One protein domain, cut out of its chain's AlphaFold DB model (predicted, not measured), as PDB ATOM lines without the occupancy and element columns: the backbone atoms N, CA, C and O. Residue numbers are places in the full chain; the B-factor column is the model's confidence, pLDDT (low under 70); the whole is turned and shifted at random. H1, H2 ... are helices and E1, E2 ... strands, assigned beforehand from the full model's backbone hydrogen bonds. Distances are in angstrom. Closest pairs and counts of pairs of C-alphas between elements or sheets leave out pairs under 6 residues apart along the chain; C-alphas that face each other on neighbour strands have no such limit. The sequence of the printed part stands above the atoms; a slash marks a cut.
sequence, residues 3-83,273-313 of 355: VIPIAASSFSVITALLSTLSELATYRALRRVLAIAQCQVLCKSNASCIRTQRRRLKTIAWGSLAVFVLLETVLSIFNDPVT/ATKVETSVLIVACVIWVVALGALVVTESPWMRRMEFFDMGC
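Overview. This is residues 3 to 83 and 273 to 313 of the 355 residues of an uncharacterized protein of Gracilariopsis chorda (UniProt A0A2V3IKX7). This is a long, loose rod of three helices in an up-and-down bundle: H1 runs the rod's length, H2 folds back beside it, and H3 crosses H1 on a slant, meeting H2 near one end and spreading from it towards the other. At the end where H1 begins, E2 and E3 form a small two-stranded antiparallel sheet; short H4 sits close to H1 after H3, and the tip of H1, residues 41 to 45, sticks out with Asn 46. The 122 printed residues hold four named helices and three named strands, in the order H1, E1, H2, E2, E3, H3, H4, and the class is mostly helix. The whole is loose, with a radius of gyration of the C-alphas of 18.2 A and spans of 64 by 28 by 21 A.

Arrangement. H1, residues 8 to 45, touches H2, residues 50 to 77, at a shallow tilt of 22 degrees, opposite ways; their closest C-alphas, those of Tyr 27 and Ala 61, are 6.4 A apart. With residues 18 to 33 alone, H1 touches H3, residues 278 to 299, at a steep tilt of 40 degrees, the same way; the closest C-alphas are those of Ala 29 and Leu 295, 5.0 A apart. H2 touches H3 at a shallow tilt of 28 degrees, opposite ways, through residues 71 to 75 and 280 to 284 alone; the closest C-alphas, those of Leu 75 and Val 280, are 6.8 A apart. E2, residues 79 to 83, and E3, residues 273 to 276, are antiparallel neighbours at 143 degrees, with N 80 and O 275 at 3.0 A and N 273 and O 82 at 2.8 A, within hydrogen-bond range. Residues 3 to 4 pair antiparallel with residues 274 to 275 of E3. The closest C-alphas of H1 and E3, those of Ala 8 and Thr 274, are 5.0 A apart. H4, residues 301 to 306, is close to H1 but not clearly touching, with the closest C-alphas, those of Ile 36 and Met 306, 6.0 A apart. H2 and H4 are apart. E1, residues 47 to 49, pairs with no named strand and meets H2 only through their link. In H1, H2 and H3 every O i to N i+4 pair is within hydrogen-bond range; in H4 1 of 2 is, with 2 of 3 O i to N i+3 pairs.

Along the chain. H1 begins at C-alpha 8 (215.537, 143.686, 269.376) and is 53.8 A long; E1 follows it. H2 is 40.9 A long and ends at C-alpha 77 (225.583, 138.473, 267.048), before E2. After E3, H3 is 31.4 A long, and H4 ends at C-alpha 306 (207.474, 110.497, 241.371).

Size, cuts and confidence. The C-alphas farthest apart, those of Asn 46 and Thr 83, are 64.3 A apart. Residues 84 to 272 are cut out, and C-alphas 83 and 273 are 5.6 A apart across the cut. The links that are printed whole are tight. The mean pLDDT of the printed part is 85.4; residue 46 and residues 309 to 313 are under 70.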
ATOM      1  N   VAL A   3     218.175 149.805 259.833       83.94
ATOM      2  CA  VAL A   3     217.476 150.051 261.101       83.94
ATOM      3  C   VAL A   3     216.015 149.651 260.939       83.94
ATOM      4  O   VAL A   3     215.310 150.178 260.079       83.94
ATOM      5  N   ILE A   4     215.570 148.703 261.755       83.31
ATOM      6  CA  ILE A   4     214.218 148.153 261.745       83.31
ATOM      7  C   ILE A   4     213.482 148.723 262.964       83.31
ATOM      8  O   ILE A   4     213.977 148.562 264.080       83.31
ATOM      9  N   PRO A   5     212.314 149.372 262.800       83.12
ATOM     10  CA  PRO A   5     211.589 150.039 263.886       83.12
ATOM     11  C   PRO A   5     210.808 149.036 264.759       83.12
ATOM     12  O   PRO A   5     209.603 149.168 264.961       83.12
ATOM     13  N   ILE A   6     211.493 147.993 265.223       84.75
ATOM     14  CA  ILE A   6     210.992 146.909 266.066       84.75
ATOM     15  C   ILE A   6     212.048 146.669 267.148       84.75
ATOM     16  O   ILE A   6     213.242 146.681 266.847       84.75
ATOM     17  N   ALA A   7     211.626 146.437 268.391       85.50
ATOM     18  CA  ALA A   7     212.537 146.115 269.487       85.50
ATOM     19  C   ALA A   7     213.347 144.835 269.205       85.50
ATOM     20  O   ALA A   7     212.799 143.856 268.690       85.50
ATOM     21  N   ALA A   8     214.619 144.809 269.617       85.00
ATOM     22  CA  ALA A   8     215.537 143.686 269.376       85.00
ATOM     23  C   ALA A   8     215.002 142.337 269.892       85.00
ATOM     24  O   ALA A   8     215.192 141.303 269.249       85.00
ATOM     25  N   SER A   9     214.260 142.349 271.006       85.50
ATOM     26  CA  SER A   9     213.577 141.169 271.552       85.50
ATOM     27  C   SER A   9     212.512 140.620 270.599       85.50
ATOM     28  O   SER A   9     212.470 139.421 270.338       85.50
ATOM     29  N   SER A  10     211.683 141.498 270.032       87.62
ATOM     30  CA  SER A  10     210.640 141.123 269.074       87.62
ATOM     31  C   SER A  10     211.241 140.679 267.742       87.62
ATOM     32  O   SER A  10     210.789 139.690 267.167       87.62
ATOM     33  N   PHE A  11     212.290 141.363 267.274       88.25
ATOM     34  CA  PHE A  11     213.014 140.972 266.068       88.25
ATOM     35  C   PHE A  11     213.620 139.568 266.207       88.25
ATOM     36  O   PHE A  11     213.390 138.727 265.342       88.25
ATOM     37  N   SER A  12     214.282 139.281 267.334       87.25
ATOM     38  CA  SER A  12     214.863 137.962 267.629       87.25
ATOM     39  C   SER A  12     213.820 136.836 267.573       87.25
ATOM     40  O   SER A  12     214.021 135.827 266.890       87.25
ATOM     41  N   VAL A  13     212.648 137.038 268.188       89.25
ATOM     42  CA  VAL A  13     211.545 136.059 268.152       89.25
ATOM     43  C   VAL A  13     211.054 135.812 266.724       89.25
ATOM     44  O   VAL A  13     210.874 134.661 266.327       89.25
ATOM     45  N   ILE A  14     210.864 136.869 265.930       90.06
ATOM     46  CA  ILE A  14     210.431 136.741 264.530       90.06
ATOM     47  C   ILE A  14     211.469 135.956 263.720       90.06
ATOM     48  O   ILE A  14     211.106 135.039 262.982       90.06
ATOM     49  N   THR A  15     212.756 136.277 263.876       90.00
ATOM     50  CA  THR A  15     213.833 135.583 263.158       90.00
ATOM     51  C   THR A  15     213.942 134.109 263.541       90.00
ATOM     52  O   THR A  15     214.158 133.279 262.657       90.00
ATOM     53  N   ALA A  16     213.727 133.766 264.814       90.25
ATOM     54  CA  ALA A  16     213.733 132.383 265.284       90.25
ATOM     55  C   ALA A  16     212.537 131.589 264.731       90.25
ATOM     56  O   ALA A  16     212.689 130.467 264.250       90.25
ATOM     57  N   LEU A  17     211.339 132.189 264.712       92.31
ATOM     58  CA  LEU A  17     210.148 131.565 264.126       92.31
ATOM     59  C   LEU A  17     210.329 131.288 262.628       92.31
ATOM     60  O   LEU A  17     210.030 130.186 262.166       92.31
ATOM     61  N   LEU A  18     210.839 132.262 261.868       92.88
ATOM     62  CA  LEU A  18     211.107 132.088 260.438       92.88
ATOM     63  C   LEU A  18     212.182 131.028 260.189       92.88
ATOM     64  O   LEU A  18     211.993 130.168 259.328       92.88
ATOM     65  N   SER A  19     213.257 131.040 260.978       92.88
ATOM     66  CA  SER A  19     214.329 130.047 260.886       92.88
ATOM     67  C   SER A  19     213.804 128.641 261.173       92.88
ATOM     68  O   SER A  19     213.972 127.760 260.334       92.88
ATOM     69  N   THR A  20     213.022 128.455 262.238       90.50
ATOM     70  CA  THR A  20     212.384 127.169 262.574       90.50
ATOM     71  C   THR A  20     211.450 126.674 261.458       90.50
ATOM     72  O   THR A  20     211.482 125.501 261.073       90.50
ATOM     73  N   LEU A  21     210.615 127.555 260.890       93.25
ATOM     74  CA  LEU A  21     209.725 127.201 259.776       93.25
ATOM     75  C   LEU A  21     210.517 126.786 258.533       93.25
ATOM     76  O   LEU A  21     210.174 125.800 257.876       93.25
ATOM     77  N   SER A  22     211.583 127.519 258.220       92.94
ATOM     78  CA  SER A  22     212.451 127.223 257.083       92.94
ATOM     79  C   SER A  22     213.299 125.962 257.287       92.94
ATOM     80  O   SER A  22     213.498 125.208 256.333       92.94
ATOM     81  N   GLU A  23     213.712 125.654 258.517       92.75
ATOM     82  CA  GLU A  23     214.367 124.395 258.872       92.75
ATOM     83  C   GLU A  23     213.431 123.219 258.609       92.75
ATOM     84  O   GLU A  23     213.780 122.287 257.877       92.75
ATOM     85  N   LEU A  24     212.203 123.293 259.128       92.00
ATOM     86  CA  LEU A  24     211.196 122.258 258.929       92.00
ATOM     87  C   LEU A  24     210.856 122.079 257.441       92.00
ATOM     88  O   LEU A  24     210.709 120.947 256.969       92.00
ATOM     89  N   ALA A  25     210.750 123.183 256.696       92.00
ATOM     90  CA  ALA A  25     210.524 123.177 255.255       92.00
ATOM     91  C   ALA A  25     211.671 122.483 254.504       92.00
ATOM     92  O   ALA A  25     211.424 121.582 253.699       92.00
ATOM     93  N   THR A  26     212.917 122.834 254.826       92.00
ATOM     94  CA  THR A  26     214.124 122.252 254.222       92.00
ATOM     95  C   THR A  26     214.222 120.761 254.520       92.00
ATOM     96  O   THR A  26     214.438 119.958 253.612       92.00
ATOM     97  N   TYR A  27     214.003 120.365 255.776       90.00
ATOM     98  CA  TYR A  27     214.025 118.964 256.185       90.00
ATOM     99  C   TYR A  27     212.977 118.133 255.432       90.00
ATOM    100  O   TYR A  27     213.289 117.063 254.903       90.00
ATOM    101  N   ARG A  28     211.739 118.637 255.321       89.19
ATOM    102  CA  ARG A  28     210.670 117.971 254.560       89.19
ATOM    103  C   ARG A  28     211.002 117.860 253.073       89.19
ATOM    104  O   ARG A  28     210.848 116.779 252.505       89.19
ATOM    105  N   ALA A  29     211.490 118.940 252.465       89.62
ATOM    106  CA  ALA A  29     211.872 118.957 251.058       89.62
ATOM    107  C   ALA A  29     212.997 117.951 250.768       89.62
ATOM    108  O   ALA A  29     212.871 117.116 249.870       89.62
ATOM    109  N   LEU A  30     214.065 117.956 251.575       89.94
ATOM    110  CA  LEU A  30     215.189 117.030 251.426       89.94
ATOM    111  C   LEU A  30     214.773 115.574 251.637       89.94
ATOM    112  O   LEU A  30     215.220 114.703 250.889       89.94
ATOM    113  N   ARG A  31     213.892 115.295 252.606       86.94
ATOM    114  CA  ARG A  31     213.349 113.946 252.815       86.94
ATOM    115  C   ARG A  31     212.639 113.430 251.564       86.94
ATOM    116  O   ARG A  31     212.889 112.294 251.170       86.94
ATOM    117  N   ARG A  32     211.815 114.256 250.913       85.50
ATOM    118  CA  ARG A  32     211.131 113.871 249.668       85.50
ATOM    119  C   ARG A  32     212.070 113.689 248.494       85.50
ATOM    120  O   ARG A  32     211.967 112.695 247.786       85.50
ATOM    121  N   VAL A  33     213.016 114.606 248.300       87.88
ATOM    122  CA  VAL A  33     214.035 114.458 247.245       87.88
ATOM    123  C   VAL A  33     214.803 113.151 247.434       87.88
ATOM    124  O   VAL A  33     215.025 112.417 246.470       87.88
ATOM    125  N   LEU A  34     215.148 112.815 248.680       86.94
ATOM    126  CA  LEU A  34     215.787 111.549 248.996       86.94
ATOM    127  C   LEU A  34     214.864 110.359 248.683       86.94
ATOM    128  O   LEU A  34     215.328 109.404 248.069       86.94
ATOM    129  N   ALA A  35     213.581 110.406 249.051       82.50
ATOM    130  CA  ALA A  35     212.618 109.347 248.740       82.50
ATOM    131  C   ALA A  35     212.456 109.127 247.222       82.50
ATOM    132  O   ALA A  35     212.525 107.989 246.756       82.50
ATOM    133  N   ILE A  36     212.356 110.202 246.433       85.12
ATOM    134  CA  ILE A  36     212.290 110.148 244.962       85.12
ATOM    135  C   ILE A  36     213.565 109.522 244.384       85.12
ATOM    136  O   ILE A  36     213.492 108.593 243.577       85.12
ATOM    137  N   ALA A  37     214.743 109.979 244.819       84.50
ATOM    138  CA  ALA A  37     216.018 109.430 244.358       84.50
ATOM    139  C   ALA A  37     216.133 107.928 244.665       84.50
ATOM    140  O   ALA A  37     216.633 107.150 243.855       84.50
ATOM    141  N   GLN A  38     215.629 107.497 245.821       80.06
ATOM    142  CA  GLN A  38     215.606 106.088 246.189       80.06
ATOM    143  C   GLN A  38     214.621 105.263 245.369       80.06
ATOM    144  O   GLN A  38     214.960 104.148 244.983       80.06
ATOM    145  N   CYS A  39     213.430 105.791 245.092       76.56
ATOM    146  CA  CYS A  39     212.465 105.162 244.195       76.56
ATOM    147  C   CYS A  39     213.100 104.909 242.819       76.56
ATOM    148  O   CYS A  39     213.006 103.807 242.282       76.56
ATOM    149  N   GLN A  40     213.846 105.885 242.293       81.25
ATOM    150  CA  GLN A  40     214.588 105.731 241.040       81.25
ATOM    151  C   GLN A  40     215.701 104.678 241.127       81.25
ATOM    152  O   GLN A  40     215.903 103.933 240.168       81.25
ATOM    153  N   VAL A  41     216.421 104.601 242.253       80.81
ATOM    154  CA  VAL A  41     217.426 103.549 242.482       80.81
ATOM    155  C   VAL A  41     216.759 102.179 242.530       80.81
ATOM    156  O   VAL A  41     217.185 101.299 241.796       80.81
ATOM    157  N   LEU A  42     215.677 102.010 243.296       74.12
ATOM    158  CA  LEU A  42     214.907 100.764 243.361       74.12
ATOM    159  C   LEU A  42     214.439 100.297 241.979       74.12
ATOM    160  O   LEU A  42     214.546  99.114 241.678       74.12
ATOM    161  N   CYS A  43     213.977 101.213 241.123       73.56
ATOM    162  CA  CYS A  43     213.591 100.878 239.752       73.56
ATOM    163  C   CYS A  43     214.759 100.385 238.879       73.56
ATOM    164  O   CYS A  43     214.508  99.708 237.886       73.56
ATOM    165  N   LYS A  44     216.008 100.751 239.202       79.19
ATOM    166  CA  LYS A  44     217.208 100.402 238.423       79.19
ATOM    167  C   LYS A  44     217.973  99.205 238.991       79.19
ATOM    168  O   LYS A  44     218.418  98.361 238.223       79.19
ATOM    169  N   SER A  45     218.169  99.151 240.307       72.69
ATOM    170  CA  SER A  45     218.977  98.132 240.994       72.69
ATOM    171  C   SER A  45     218.151  96.979 241.559       72.69
ATOM    172  O   SER A  45     218.730  96.053 242.117       72.69
ATOM    173  N   ASN A  46     216.816  97.046 241.473       69.19
ATOM    174  CA  ASN A  46     215.853  96.106 242.057       69.19
ATOM    175  C   ASN A  46     215.959  95.907 243.576       69.19
ATOM    176  O   ASN A  46     215.140  95.172 244.113       69.19
ATOM    177  N   ALA A  47     216.904  96.547 244.278       71.88
ATOM    178  CA  ALA A  47     217.107  96.415 245.718       71.88
ATOM    179  C   ALA A  47     217.652  97.708 246.360       71.88
ATOM    180  O   ALA A  47     218.507  98.384 245.783       71.88
ATOM    181  N   SER A  48     217.193  98.032 247.575       74.94
ATOM    182  CA  SER A  48     217.705  99.133 248.415       74.94
ATOM    183  C   SER A  48     217.635  98.768 249.900       74.94
ATOM    184  O   SER A  48     216.622  98.249 250.368       74.94
ATOM    185  N   CYS A  49     218.692  99.055 250.666       76.12
ATOM    186  CA  CYS A  49     218.771  98.694 252.084       76.12
ATOM    187  C   CYS A  49     218.337  99.831 253.017       76.12
ATOM    188  O   CYS A  49     218.782 100.977 252.905       76.12
ATOM    189  N   ILE A  50     217.479  99.497 253.986       72.69
ATOM    190  CA  ILE A  50     216.755 100.465 254.830       72.69
ATOM    191  C   ILE A  50     217.709 101.185 255.795       72.69
ATOM    192  O   ILE A  50     217.570 102.382 256.064       72.69
ATOM    193  N   ARG A  51     218.716 100.470 256.312       77.12
ATOM    194  CA  ARG A  51     219.671 101.000 257.297       77.12
ATOM    195  C   ARG A  51     220.466 102.185 256.749       77.12
ATOM    196  O   ARG A  51     220.638 103.189 257.444       77.12
ATOM    197  N   THR A  52     220.891 102.098 255.492       79.50
ATOM    198  CA  THR A  52     221.608 103.168 254.788       79.50
ATOM    199  C   THR A  52     220.733 104.409 254.622       79.50
ATOM    200  O   THR A  52     221.213 105.525 254.816       79.50
ATOM    201  N   GLN A  53     219.434 104.236 254.371       76.94
ATOM    202  CA  GLN A  53     218.500 105.358 254.234       76.94
ATOM    203  C   GLN A  53     218.230 106.066 255.553       76.94
ATOM    204  O   GLN A  53     218.288 107.292 255.616       76.94
ATOM    205  N   ARG A  54     218.040 105.311 256.639       78.94
ATOM    206  CA  ARG A  54     217.907 105.899 257.979       78.94
ATOM    207  C   ARG A  54     219.153 106.682 258.381       78.94
ATOM    208  O   ARG A  54     219.028 107.739 258.991       78.94
ATOM    209  N   ARG A  55     220.351 106.197 258.027       84.75
ATOM    210  CA  ARG A  55     221.599 106.946 258.246       84.75
ATOM    211  C   ARG A  55     221.605 108.258 257.461       84.75
ATOM    212  O   ARG A  55     221.835 109.293 258.070       84.75
ATOM    213  N   ARG A  56     221.269 108.236 256.167       85.00
ATOM    214  CA  ARG A  56     221.197 109.446 255.326       85.00
ATOM    215  C   ARG A  56     220.186 110.467 255.850       85.00
ATOM    216  O   ARG A  56     220.528 111.638 255.960       85.00
ATOM    217  N   LEU A  57     218.985 110.029 256.235       83.62
ATOM    218  CA  LEU A  57     217.962 110.902 256.824       83.62
ATOM    219  C   LEU A  57     218.434 111.539 258.134       83.62
ATOM    220  O   LEU A  57     218.243 112.736 258.328       83.62
ATOM    221  N   LYS A  58     219.104 110.771 259.004       86.44
ATOM    222  CA  LYS A  58     219.713 111.316 260.225       86.44
ATOM    223  C   LYS A  58     220.789 112.349 259.902       86.44
ATOM    224  O   LYS A  58     220.788 113.411 260.506       86.44
ATOM    225  N   THR A  59     221.683 112.068 258.954       89.19
ATOM    226  CA  THR A  59     222.731 113.017 258.548       89.19
ATOM    227  C   THR A  59     222.138 114.309 257.990       89.19
ATOM    228  O   THR A  59     222.617 115.383 258.331       89.19
ATOM    229  N   ILE A  60     221.073 114.220 257.189       87.69
ATOM    230  CA  ILE A  60     220.354 115.388 256.669       87.69
ATOM    231  C   ILE A  60     219.724 116.197 257.807       87.69
ATOM    232  O   ILE A  60     219.885 117.410 257.821       87.69
ATOM    233  N   ALA A  61     219.058 115.542 258.764       86.19
ATOM    234  CA  ALA A  61     218.447 116.214 259.912       86.19
ATOM    235  C   ALA A  61     219.486 116.951 260.774       86.19
ATOM    236  O   ALA A  61     219.299 118.109 261.128       86.19
ATOM    237  N   TRP A  62     220.613 116.296 261.075       91.25
ATOM    238  CA  TRP A  62     221.708 116.928 261.815       91.25
ATOM    239  C   TRP A  62     222.347 118.075 261.030       91.25
ATOM    240  O   TRP A  62     222.665 119.108 261.610       91.25
ATOM    241  N   GLY A  63     222.512 117.907 259.716       90.44
ATOM    242  CA  GLY A  63     223.042 118.944 258.837       90.44
ATOM    243  C   GLY A  63     222.131 120.168 258.756       90.44
ATOM    244  O   GLY A  63     222.622 121.286 258.875       90.44
ATOM    245  N   SER A  64     220.813 119.975 258.606       88.56
ATOM    246  CA  SER A  64     219.857 121.088 258.589       88.56
ATOM    247  C   SER A  64     219.859 121.830 259.920       88.56
ATOM    248  O   SER A  64     220.019 123.047 259.921       88.56
ATOM    249  N   LEU A  65     219.788 121.101 261.037       90.38
ATOM    250  CA  LEU A  65     219.820 121.695 262.370       90.38
ATOM    251  C   LEU A  65     221.088 122.534 262.577       90.38
ATOM    252  O   LEU A  65     221.010 123.684 262.990       90.38
ATOM    253  N   ALA A  66     222.261 121.994 262.230       92.00
ATOM    254  CA  ALA A  66     223.528 122.706 262.383       92.00
ATOM    255  C   ALA A  66     223.580 124.013 261.569       92.00
ATOM    256  O   ALA A  66     224.074 125.024 262.066       92.00
ATOM    257  N   VAL A  67     223.053 124.010 260.339       91.12
ATOM    258  CA  VAL A  67     223.012 125.207 259.479       91.12
ATOM    259  C   VAL A  67     222.094 126.280 260.062       91.12
ATOM    260  O   VAL A  67     222.485 127.446 260.103       91.12
ATOM    261  N   PHE A  68     220.902 125.910 260.537       91.50
ATOM    262  CA  PHE A  68     219.952 126.878 261.090       91.50
ATOM    263  C   PHE A  68     220.379 127.408 262.459       91.50
ATOM    264  O   PHE A  68     220.278 128.610 262.686       91.50
ATOM    265  N   VAL A  69     220.986 126.573 263.308       91.56
ATOM    266  CA  VAL A  69     221.619 127.032 264.556       91.56
ATOM    267  C   VAL A  69     222.727 128.046 264.261       91.56
ATOM    268  O   VAL A  69     222.810 129.085 264.918       91.56
ATOM    269  N   LEU A  70     223.573 127.793 263.257       90.94
ATOM    270  CA  LEU A  70     224.635 128.727 262.880       90.94
ATOM    271  C   LEU A  70     224.068 130.041 262.322       90.94
ATOM    272  O   LEU A  70     224.560 131.110 262.676       90.94
ATOM    273  N   LEU A  71     223.010 129.973 261.508       89.06
ATOM    274  CA  LEU A  71     222.314 131.152 260.995       89.06
ATOM    275  C   LEU A  71     221.731 132.007 262.130       89.06
ATOM    276  O   LEU A  71     221.938 133.220 262.140       89.06
ATOM    277  N   GLU A  72     221.050 131.389 263.097       89.69
ATOM    278  CA  GLU A  72     220.505 132.082 264.269       89.69
ATOM    279  C   GLU A  72     221.605 132.695 265.135       89.69
ATOM    280  O   GLU A  72     221.477 133.834 265.583       89.69
ATOM    281  N   THR A  73     222.720 131.984 265.315       89.44
ATOM    282  CA  THR A  73     223.869 132.492 266.075       89.44
ATOM    283  C   THR A  73     224.441 133.747 265.416       89.44
ATOM    284  O   THR A  73     224.668 134.752 266.084       89.44
ATOM    285  N   VAL A  74     224.628 133.725 264.092       88.81
ATOM    286  CA  VAL A  74     225.113 134.886 263.333       88.81
ATOM    287  C   VAL A  74     224.114 136.042 263.411       88.81
ATOM    288  O   VAL A  74     224.512 137.164 263.714       88.81
ATOM    289  N   LEU A  75     222.817 135.786 263.206       86.94
ATOM    290  CA  LEU A  75     221.779 136.813 263.328       86.94
ATOM    291  C   LEU A  75     221.746 137.434 264.727       86.94
ATOM    292  O   LEU A  75     221.600 138.645 264.840       86.94
ATOM    293  N   SER A  76     221.929 136.632 265.778       85.62
ATOM    294  CA  SER A  76     221.965 137.117 267.158       85.62
ATOM    295  C   SER A  76     223.195 137.972 267.460       85.62
ATOM    296  O   SER A  76     223.082 138.893 268.261       85.62
ATOM    297  N   ILE A  77     224.354 137.680 266.858       86.25
ATOM    298  CA  ILE A  77     225.583 138.473 267.048       86.25
ATOM    299  C   ILE A  77     225.449 139.856 266.403       86.25
ATOM    300  O   ILE A  77     225.952 140.832 266.945       86.25
ATOM    301  N   PHE A  78     224.772 139.945 265.256       85.12
ATOM    302  CA  PHE A  78     224.607 141.190 264.499       85.12
ATOM    303  C   PHE A  78     223.270 141.900 264.769       85.12
ATOM    304  O   PHE A  78     222.837 142.718 263.957       85.12
ATOM    305  N   ASN A  79     222.601 141.567 265.874       85.69
ATOM    306  CA  ASN A  79     221.337 142.159 266.296       85.69
ATOM    307  C   ASN A  79     221.592 143.127 267.460       85.69
ATOM    308  O   ASN A  79     221.578 142.724 268.623       85.69
ATOM    309  N   ASP A  80     221.816 144.401 267.132       85.94
ATOM    310  CA  ASP A  80     222.093 145.438 268.124       85.94
ATOM    311  C   ASP A  80     220.825 146.246 268.453       85.94
ATOM    312  O   ASP A  80     220.187 146.796 267.542       85.94
ATOM    313  N   PRO A  81     220.450 146.392 269.738       83.88
ATOM    314  CA  PRO A  81     219.379 147.297 270.134       83.88
ATOM    315  C   PRO A  81     219.818 148.754 269.942       83.88
ATOM    316  O   PRO A  81     220.897 149.159 270.376       83.88
ATOM    317  N   VAL A  82     218.967 149.562 269.312       83.12
ATOM    318  CA  VAL A  82     219.197 150.997 269.094       83.12
ATOM    319  C   VAL A  82     217.924 151.767 269.416       83.12
ATOM    320  O   VAL A  82     216.829 151.314 269.110       83.12
ATOM    321  N   THR A  83     218.046 152.952 270.002       75.56
ATOM    322  CA  THR A  83     216.920 153.871 270.193       75.56
ATOM    323  C   THR A  83     216.879 154.880 269.049       75.56
ATOM    324  O   THR A  83     217.881 155.515 268.722       75.56
ATOM    325  N   ALA A 273     214.377 150.174 268.564       84.31
ATOM    326  CA  ALA A 273     214.623 149.691 267.226       84.31
ATOM    327  C   ALA A 273     215.772 148.687 267.244       84.31
ATOM    328  O   ALA A 273     216.489 148.512 268.232       84.31
ATOM    329  N   THR A 274     215.939 148.019 266.115       85.94
ATOM    330  CA  THR A 274     216.993 147.037 265.914       85.94
ATOM    331  C   THR A 274     217.881 147.482 264.772       85.94
ATOM    332  O   THR A 274     217.387 147.792 263.686       85.94
ATOM    333  N   LYS A 275     219.192 147.480 264.988       87.06
ATOM    334  CA  LYS A 275     220.182 147.667 263.934       87.06
ATOM    335  C   LYS A 275     220.757 146.310 263.553       87.06
ATOM    336  O   LYS A 275     221.233 145.573 264.407       87.06
ATOM    337  N   VAL A 276     220.701 146.001 262.260       87.38
ATOM    338  CA  VAL A 276     221.208 144.742 261.702       87.38
ATOM    339  C   VAL A 276     222.117 145.037 260.519       87.38
ATOM    340  O   VAL A 276     221.872 145.965 259.736       87.38
ATOM    341  N   GLU A 277     223.167 144.238 260.352       89.62
ATOM    342  CA  GLU A 277     223.985 144.306 259.149       89.62
ATOM    343  C   GLU A 277     223.168 143.869 257.922       89.62
ATOM    344  O   GLU A 277     222.524 142.818 257.904       89.62
ATOM    345  N   THR A 278     223.180 144.687 256.869       89.12
ATOM    346  CA  THR A 278     222.273 144.501 255.721       89.12
ATOM    347  C   THR A 278     222.594 143.211 254.968       89.12
ATOM    348  O   THR A 278     221.686 142.528 254.499       89.12
ATOM    349  N   SER A 279     223.876 142.847 254.886       89.19
ATOM    350  CA  SER A 279     224.323 141.603 254.253       89.19
ATOM    351  C   SER A 279     223.794 140.367 254.981       89.19
ATOM    352  O   SER A 279     223.298 139.452 254.329       89.19
ATOM    353  N   VAL A 280     223.831 140.358 256.318       88.75
ATOM    354  CA  VAL A 280     223.326 139.251 257.144       88.75
ATOM    355  C   VAL A 280     221.821 139.077 256.942       88.75
ATOM    356  O   VAL A 280     221.358 137.960 256.716       88.75
ATOM    357  N   LEU A 281     221.065 140.181 256.938       89.50
ATOM    358  CA  LEU A 281     219.623 140.151 256.692       89.50
ATOM    359  C   LEU A 281     219.292 139.598 255.297       89.50
ATOM    360  O   LEU A 281     218.422 138.742 255.170       89.50
ATOM    361  N   ILE A 282     220.007 140.043 254.257       91.69
ATOM    362  CA  ILE A 282     219.810 139.553 252.885       91.69
ATOM    363  C   ILE A 282     220.084 138.050 252.804       91.69
ATOM    364  O   ILE A 282     219.275 137.316 252.239       91.69
ATOM    365  N   VAL A 283     221.191 137.578 253.383       91.25
ATOM    366  CA  VAL A 283     221.544 136.149 253.389       91.25
ATOM    367  C   VAL A 283     220.460 135.325 254.085       91.25
ATOM    368  O   VAL A 283     220.016 134.323 253.527       91.25
ATOM    369  N   ALA A 284     219.977 135.769 255.249       90.62
ATOM    370  CA  ALA A 284     218.888 135.103 255.958       90.62
ATOM    371  C   ALA A 284     217.604 135.046 255.113       90.62
ATOM    372  O   ALA A 284     217.032 133.971 254.933       90.62
ATOM    373  N   CYS A 285     217.197 136.168 254.510       93.12
ATOM    374  CA  CYS A 285     216.031 136.218 253.629       93.12
ATOM    375  C   CYS A 285     216.162 135.266 252.433       93.12
ATOM    376  O   CYS A 285     215.210 134.554 252.118       93.12
ATOM    377  N   VAL A 286     217.328 135.217 251.781       94.19
ATOM    378  CA  VAL A 286     217.577 134.296 250.661       94.19
ATOM    379  C   VAL A 286     217.461 132.843 251.120       94.19
ATOM    380  O   VAL A 286     216.778 132.061 250.460       94.19
ATOM    381  N   ILE A 287     218.060 132.480 252.260       92.25
ATOM    382  CA  ILE A 287     217.968 131.120 252.814       92.25
ATOM    383  C   ILE A 287     216.508 130.745 253.085       92.25
ATOM    384  O   ILE A 287     216.068 129.675 252.662       92.25
ATOM    385  N   TRP A 288     215.733 131.624 253.727       93.69
ATOM    386  CA  TRP A 288     214.319 131.367 254.008       93.69
ATOM    387  C   TRP A 288     213.492 131.208 252.729       93.69
ATOM    388  O   TRP A 288     212.709 130.264 252.620       93.69
ATOM    389  N   VAL A 289     213.683 132.085 251.740       95.12
ATOM    390  CA  VAL A 289     212.974 132.016 250.452       95.12
ATOM    391  C   VAL A 289     213.318 130.728 249.706       95.12
ATOM    392  O   VAL A 289     212.418 130.063 249.197       95.12
ATOM    393  N   VAL A 290     214.593 130.335 249.672       94.12
ATOM    394  CA  VAL A 290     215.030 129.088 249.026       94.12
ATOM    395  C   VAL A 290     214.463 127.866 249.751       94.12
ATOM    396  O   VAL A 290     213.951 126.961 249.096       94.12
ATOM    397  N   ALA A 291     214.487 127.844 251.085       92.56
ATOM    398  CA  ALA A 291     213.936 126.756 251.893       92.56
ATOM    399  C   ALA A 291     212.425 126.571 251.677       92.56
ATOM    400  O   ALA A 291     211.948 125.461 251.426       92.56
ATOM    401  N   LEU A 292     211.664 127.667 251.731       91.94
ATOM    402  CA  LEU A 292     210.219 127.654 251.498       91.94
ATOM    403  C   LEU A 292     209.890 127.325 250.037       91.94
ATOM    404  O   LEU A 292     208.988 126.530 249.772       91.94
ATOM    405  N   GLY A 293     210.652 127.866 249.085       92.31
ATOM    406  CA  GLY A 293     210.520 127.550 247.665       92.31
ATOM    407  C   GLY A 293     210.775 126.071 247.371       92.31
ATOM    408  O   GLY A 293     209.993 125.441 246.659       92.31
ATOM    409  N   ALA A 294     211.807 125.478 247.978       91.44
ATOM    410  CA  ALA A 294     212.099 124.051 247.861       91.44
ATOM    411  C   ALA A 294     210.942 123.187 248.383       91.44
ATOM    412  O   ALA A 294     210.600 122.175 247.763       91.44
ATOM    413  N   LEU A 295     210.291 123.598 249.476       91.38
ATOM    414  CA  LEU A 295     209.084 122.932 249.962       91.38
ATOM    415  C   LEU A 295     207.950 123.020 248.937       91.38
ATOM    416  O   LEU A 295     207.383 121.992 248.592       91.38
ATOM    417  N   VAL A 296     207.651 124.201 248.391       92.38
ATOM    418  CA  VAL A 296     206.586 124.366 247.380       92.38
ATOM    419  C   VAL A 296     206.839 123.493 246.146       92.38
ATOM    420  O   VAL A 296     205.930 122.812 245.669       92.38
ATOM    421  N   VAL A 297     208.079 123.456 245.654       90.81
ATOM    422  CA  VAL A 297     208.458 122.640 244.491       90.81
ATOM    423  C   VAL A 297     208.312 121.146 244.792       90.81
ATOM    424  O   VAL A 297     207.694 120.421 244.013       90.81
ATOM    425  N   THR A 298     208.830 120.673 245.927       88.25
ATOM    426  CA  THR A 298     208.745 119.252 246.323       88.25
ATOM    427  C   THR A 298     207.333 118.822 246.735       88.25
ATOM    428  O   THR A 298     206.993 117.640 246.659       88.25
ATOM    429  N   GLU A 299     206.481 119.768 247.129       87.00
ATOM    430  CA  GLU A 299     205.062 119.559 247.412       87.00
ATOM    431  C   GLU A 299     204.168 119.584 246.174       87.00
ATOM    432  O   GLU A 299     203.003 119.183 246.261       87.00
ATOM    433  N   SER A 300     204.708 119.980 245.021       88.19
ATOM    434  CA  SER A 300     203.950 120.038 243.777       88.19
ATOM    435  C   SER A 300     203.378 118.662 243.380       88.19
ATOM    436  O   SER A 300     204.012 117.624 243.605       88.19
ATOM    437  N   PRO A 301     202.195 118.618 242.732       84.50
ATOM    438  CA  PRO A 301     201.573 117.363 242.298       84.50
ATOM    439  C   PRO A 301     202.473 116.528 241.380       84.50
ATOM    440  O   PRO A 301     202.391 115.303 241.379       84.50
ATOM    441  N   TRP A 302     203.335 117.189 240.606       84.50
ATOM    442  CA  TRP A 302     204.277 116.543 239.698       84.50
ATOM    443  C   TRP A 302     205.370 115.777 240.456       84.50
ATOM    444  O   TRP A 302     205.568 114.594 240.187       84.50
ATOM    445  N   MET A 303     205.996 116.400 241.463       83.25
ATOM    446  CA  MET A 303     206.996 115.736 242.314       83.25
ATOM    447  C   MET A 303     206.372 114.623 243.159       83.25
ATOM    448  O   MET A 303     206.937 113.536 243.253       83.25
ATOM    449  N   ARG A 304     205.169 114.846 243.712       78.25
ATOM    450  CA  ARG A 304     204.453 113.826 244.499       78.25
ATOM    451  C   ARG A 304     204.189 112.540 243.711       78.25
ATOM    452  O   ARG A 304     204.234 111.465 244.288       78.25
ATOM    453  N   ARG A 305     203.945 112.623 242.397       76.81
ATOM    454  CA  ARG A 305     203.742 111.436 241.541       76.81
ATOM    455  C   ARG A 305     205.016 110.620 241.309       76.81
ATOM    456  O   ARG A 305     204.916 109.458 240.935       76.81
ATOM    457  N   MET A 306     206.197 111.209 241.505       76.12
ATOM    458  CA  MET A 306     207.474 110.497 241.371       76.12
ATOM    459  C   MET A 306     207.821 109.661 242.607       76.12
ATOM    460  O   MET A 306     208.657 108.761 242.530       76.12
ATOM    461  N   GLU A 307     207.181 109.945 243.740       72.25
ATOM    462  CA  GLU A 307     207.318 109.199 244.984       72.25
ATOM    463  C   GLU A 307     206.195 108.158 245.076       72.25
ATOM    464  O   GLU A 307     205.086 108.448 245.518       72.25
ATOM    465  N   PHE A 308     206.466 106.922 244.650       70.88
ATOM    466  CA  PHE A 308     205.494 105.833 244.810       70.88
ATOM    467  C   PHE A 308     205.594 105.151 246.182       70.88
ATOM    468  O   PHE A 308     204.669 104.430 246.564       70.88
ATOM    469  N   PHE A 309     206.692 105.352 246.929       68.62
ATOM    470  CA  PHE A 309     206.942 104.726 248.230       68.62
ATOM    471  C   PHE A 309     207.939 105.521 249.102       68.62
ATOM    472  O   PHE A 309     209.058 105.786 248.665       68.62
ATOM    473  N   ASP A 310     207.578 105.827 250.358       65.94
ATOM    474  CA  ASP A 310     208.493 106.436 251.342       65.94
ATOM    475  C   ASP A 310     209.140 105.362 252.239       65.94
ATOM    476  O   ASP A 310     208.555 104.887 253.217       65.94
ATOM    477  N   MET A 311     210.399 105.020 251.952       63.41
ATOM    478  CA  MET A 311     211.216 104.101 252.766       63.41
ATOM    479  C   MET A 311     211.550 104.630 254.174       63.41
ATOM    480  O   MET A 311     212.038 103.872 255.016       63.41
ATOM    481  N   GLY A 312     211.322 105.917 254.442       62.53
ATOM    482  CA  GLY A 312     211.499 106.539 255.753       62.53
ATOM    483  C   GLY A 312     210.292 106.396 256.684       62.53
ATOM    484  O   GLY A 312     210.420 106.676 257.876       62.53
ATOM    485  N   CYS A 313     209.130 105.962 256.181       67.12
ATOM    486  CA  CYS A 313     207.911 105.802 256.969       67.12
ATOM    487  C   CYS A 313     207.714 104.341 257.403       67.12
ATOM    488  O   CYS A 313     207.323 103.487 256.609       67.12
TER     489      CYS A 313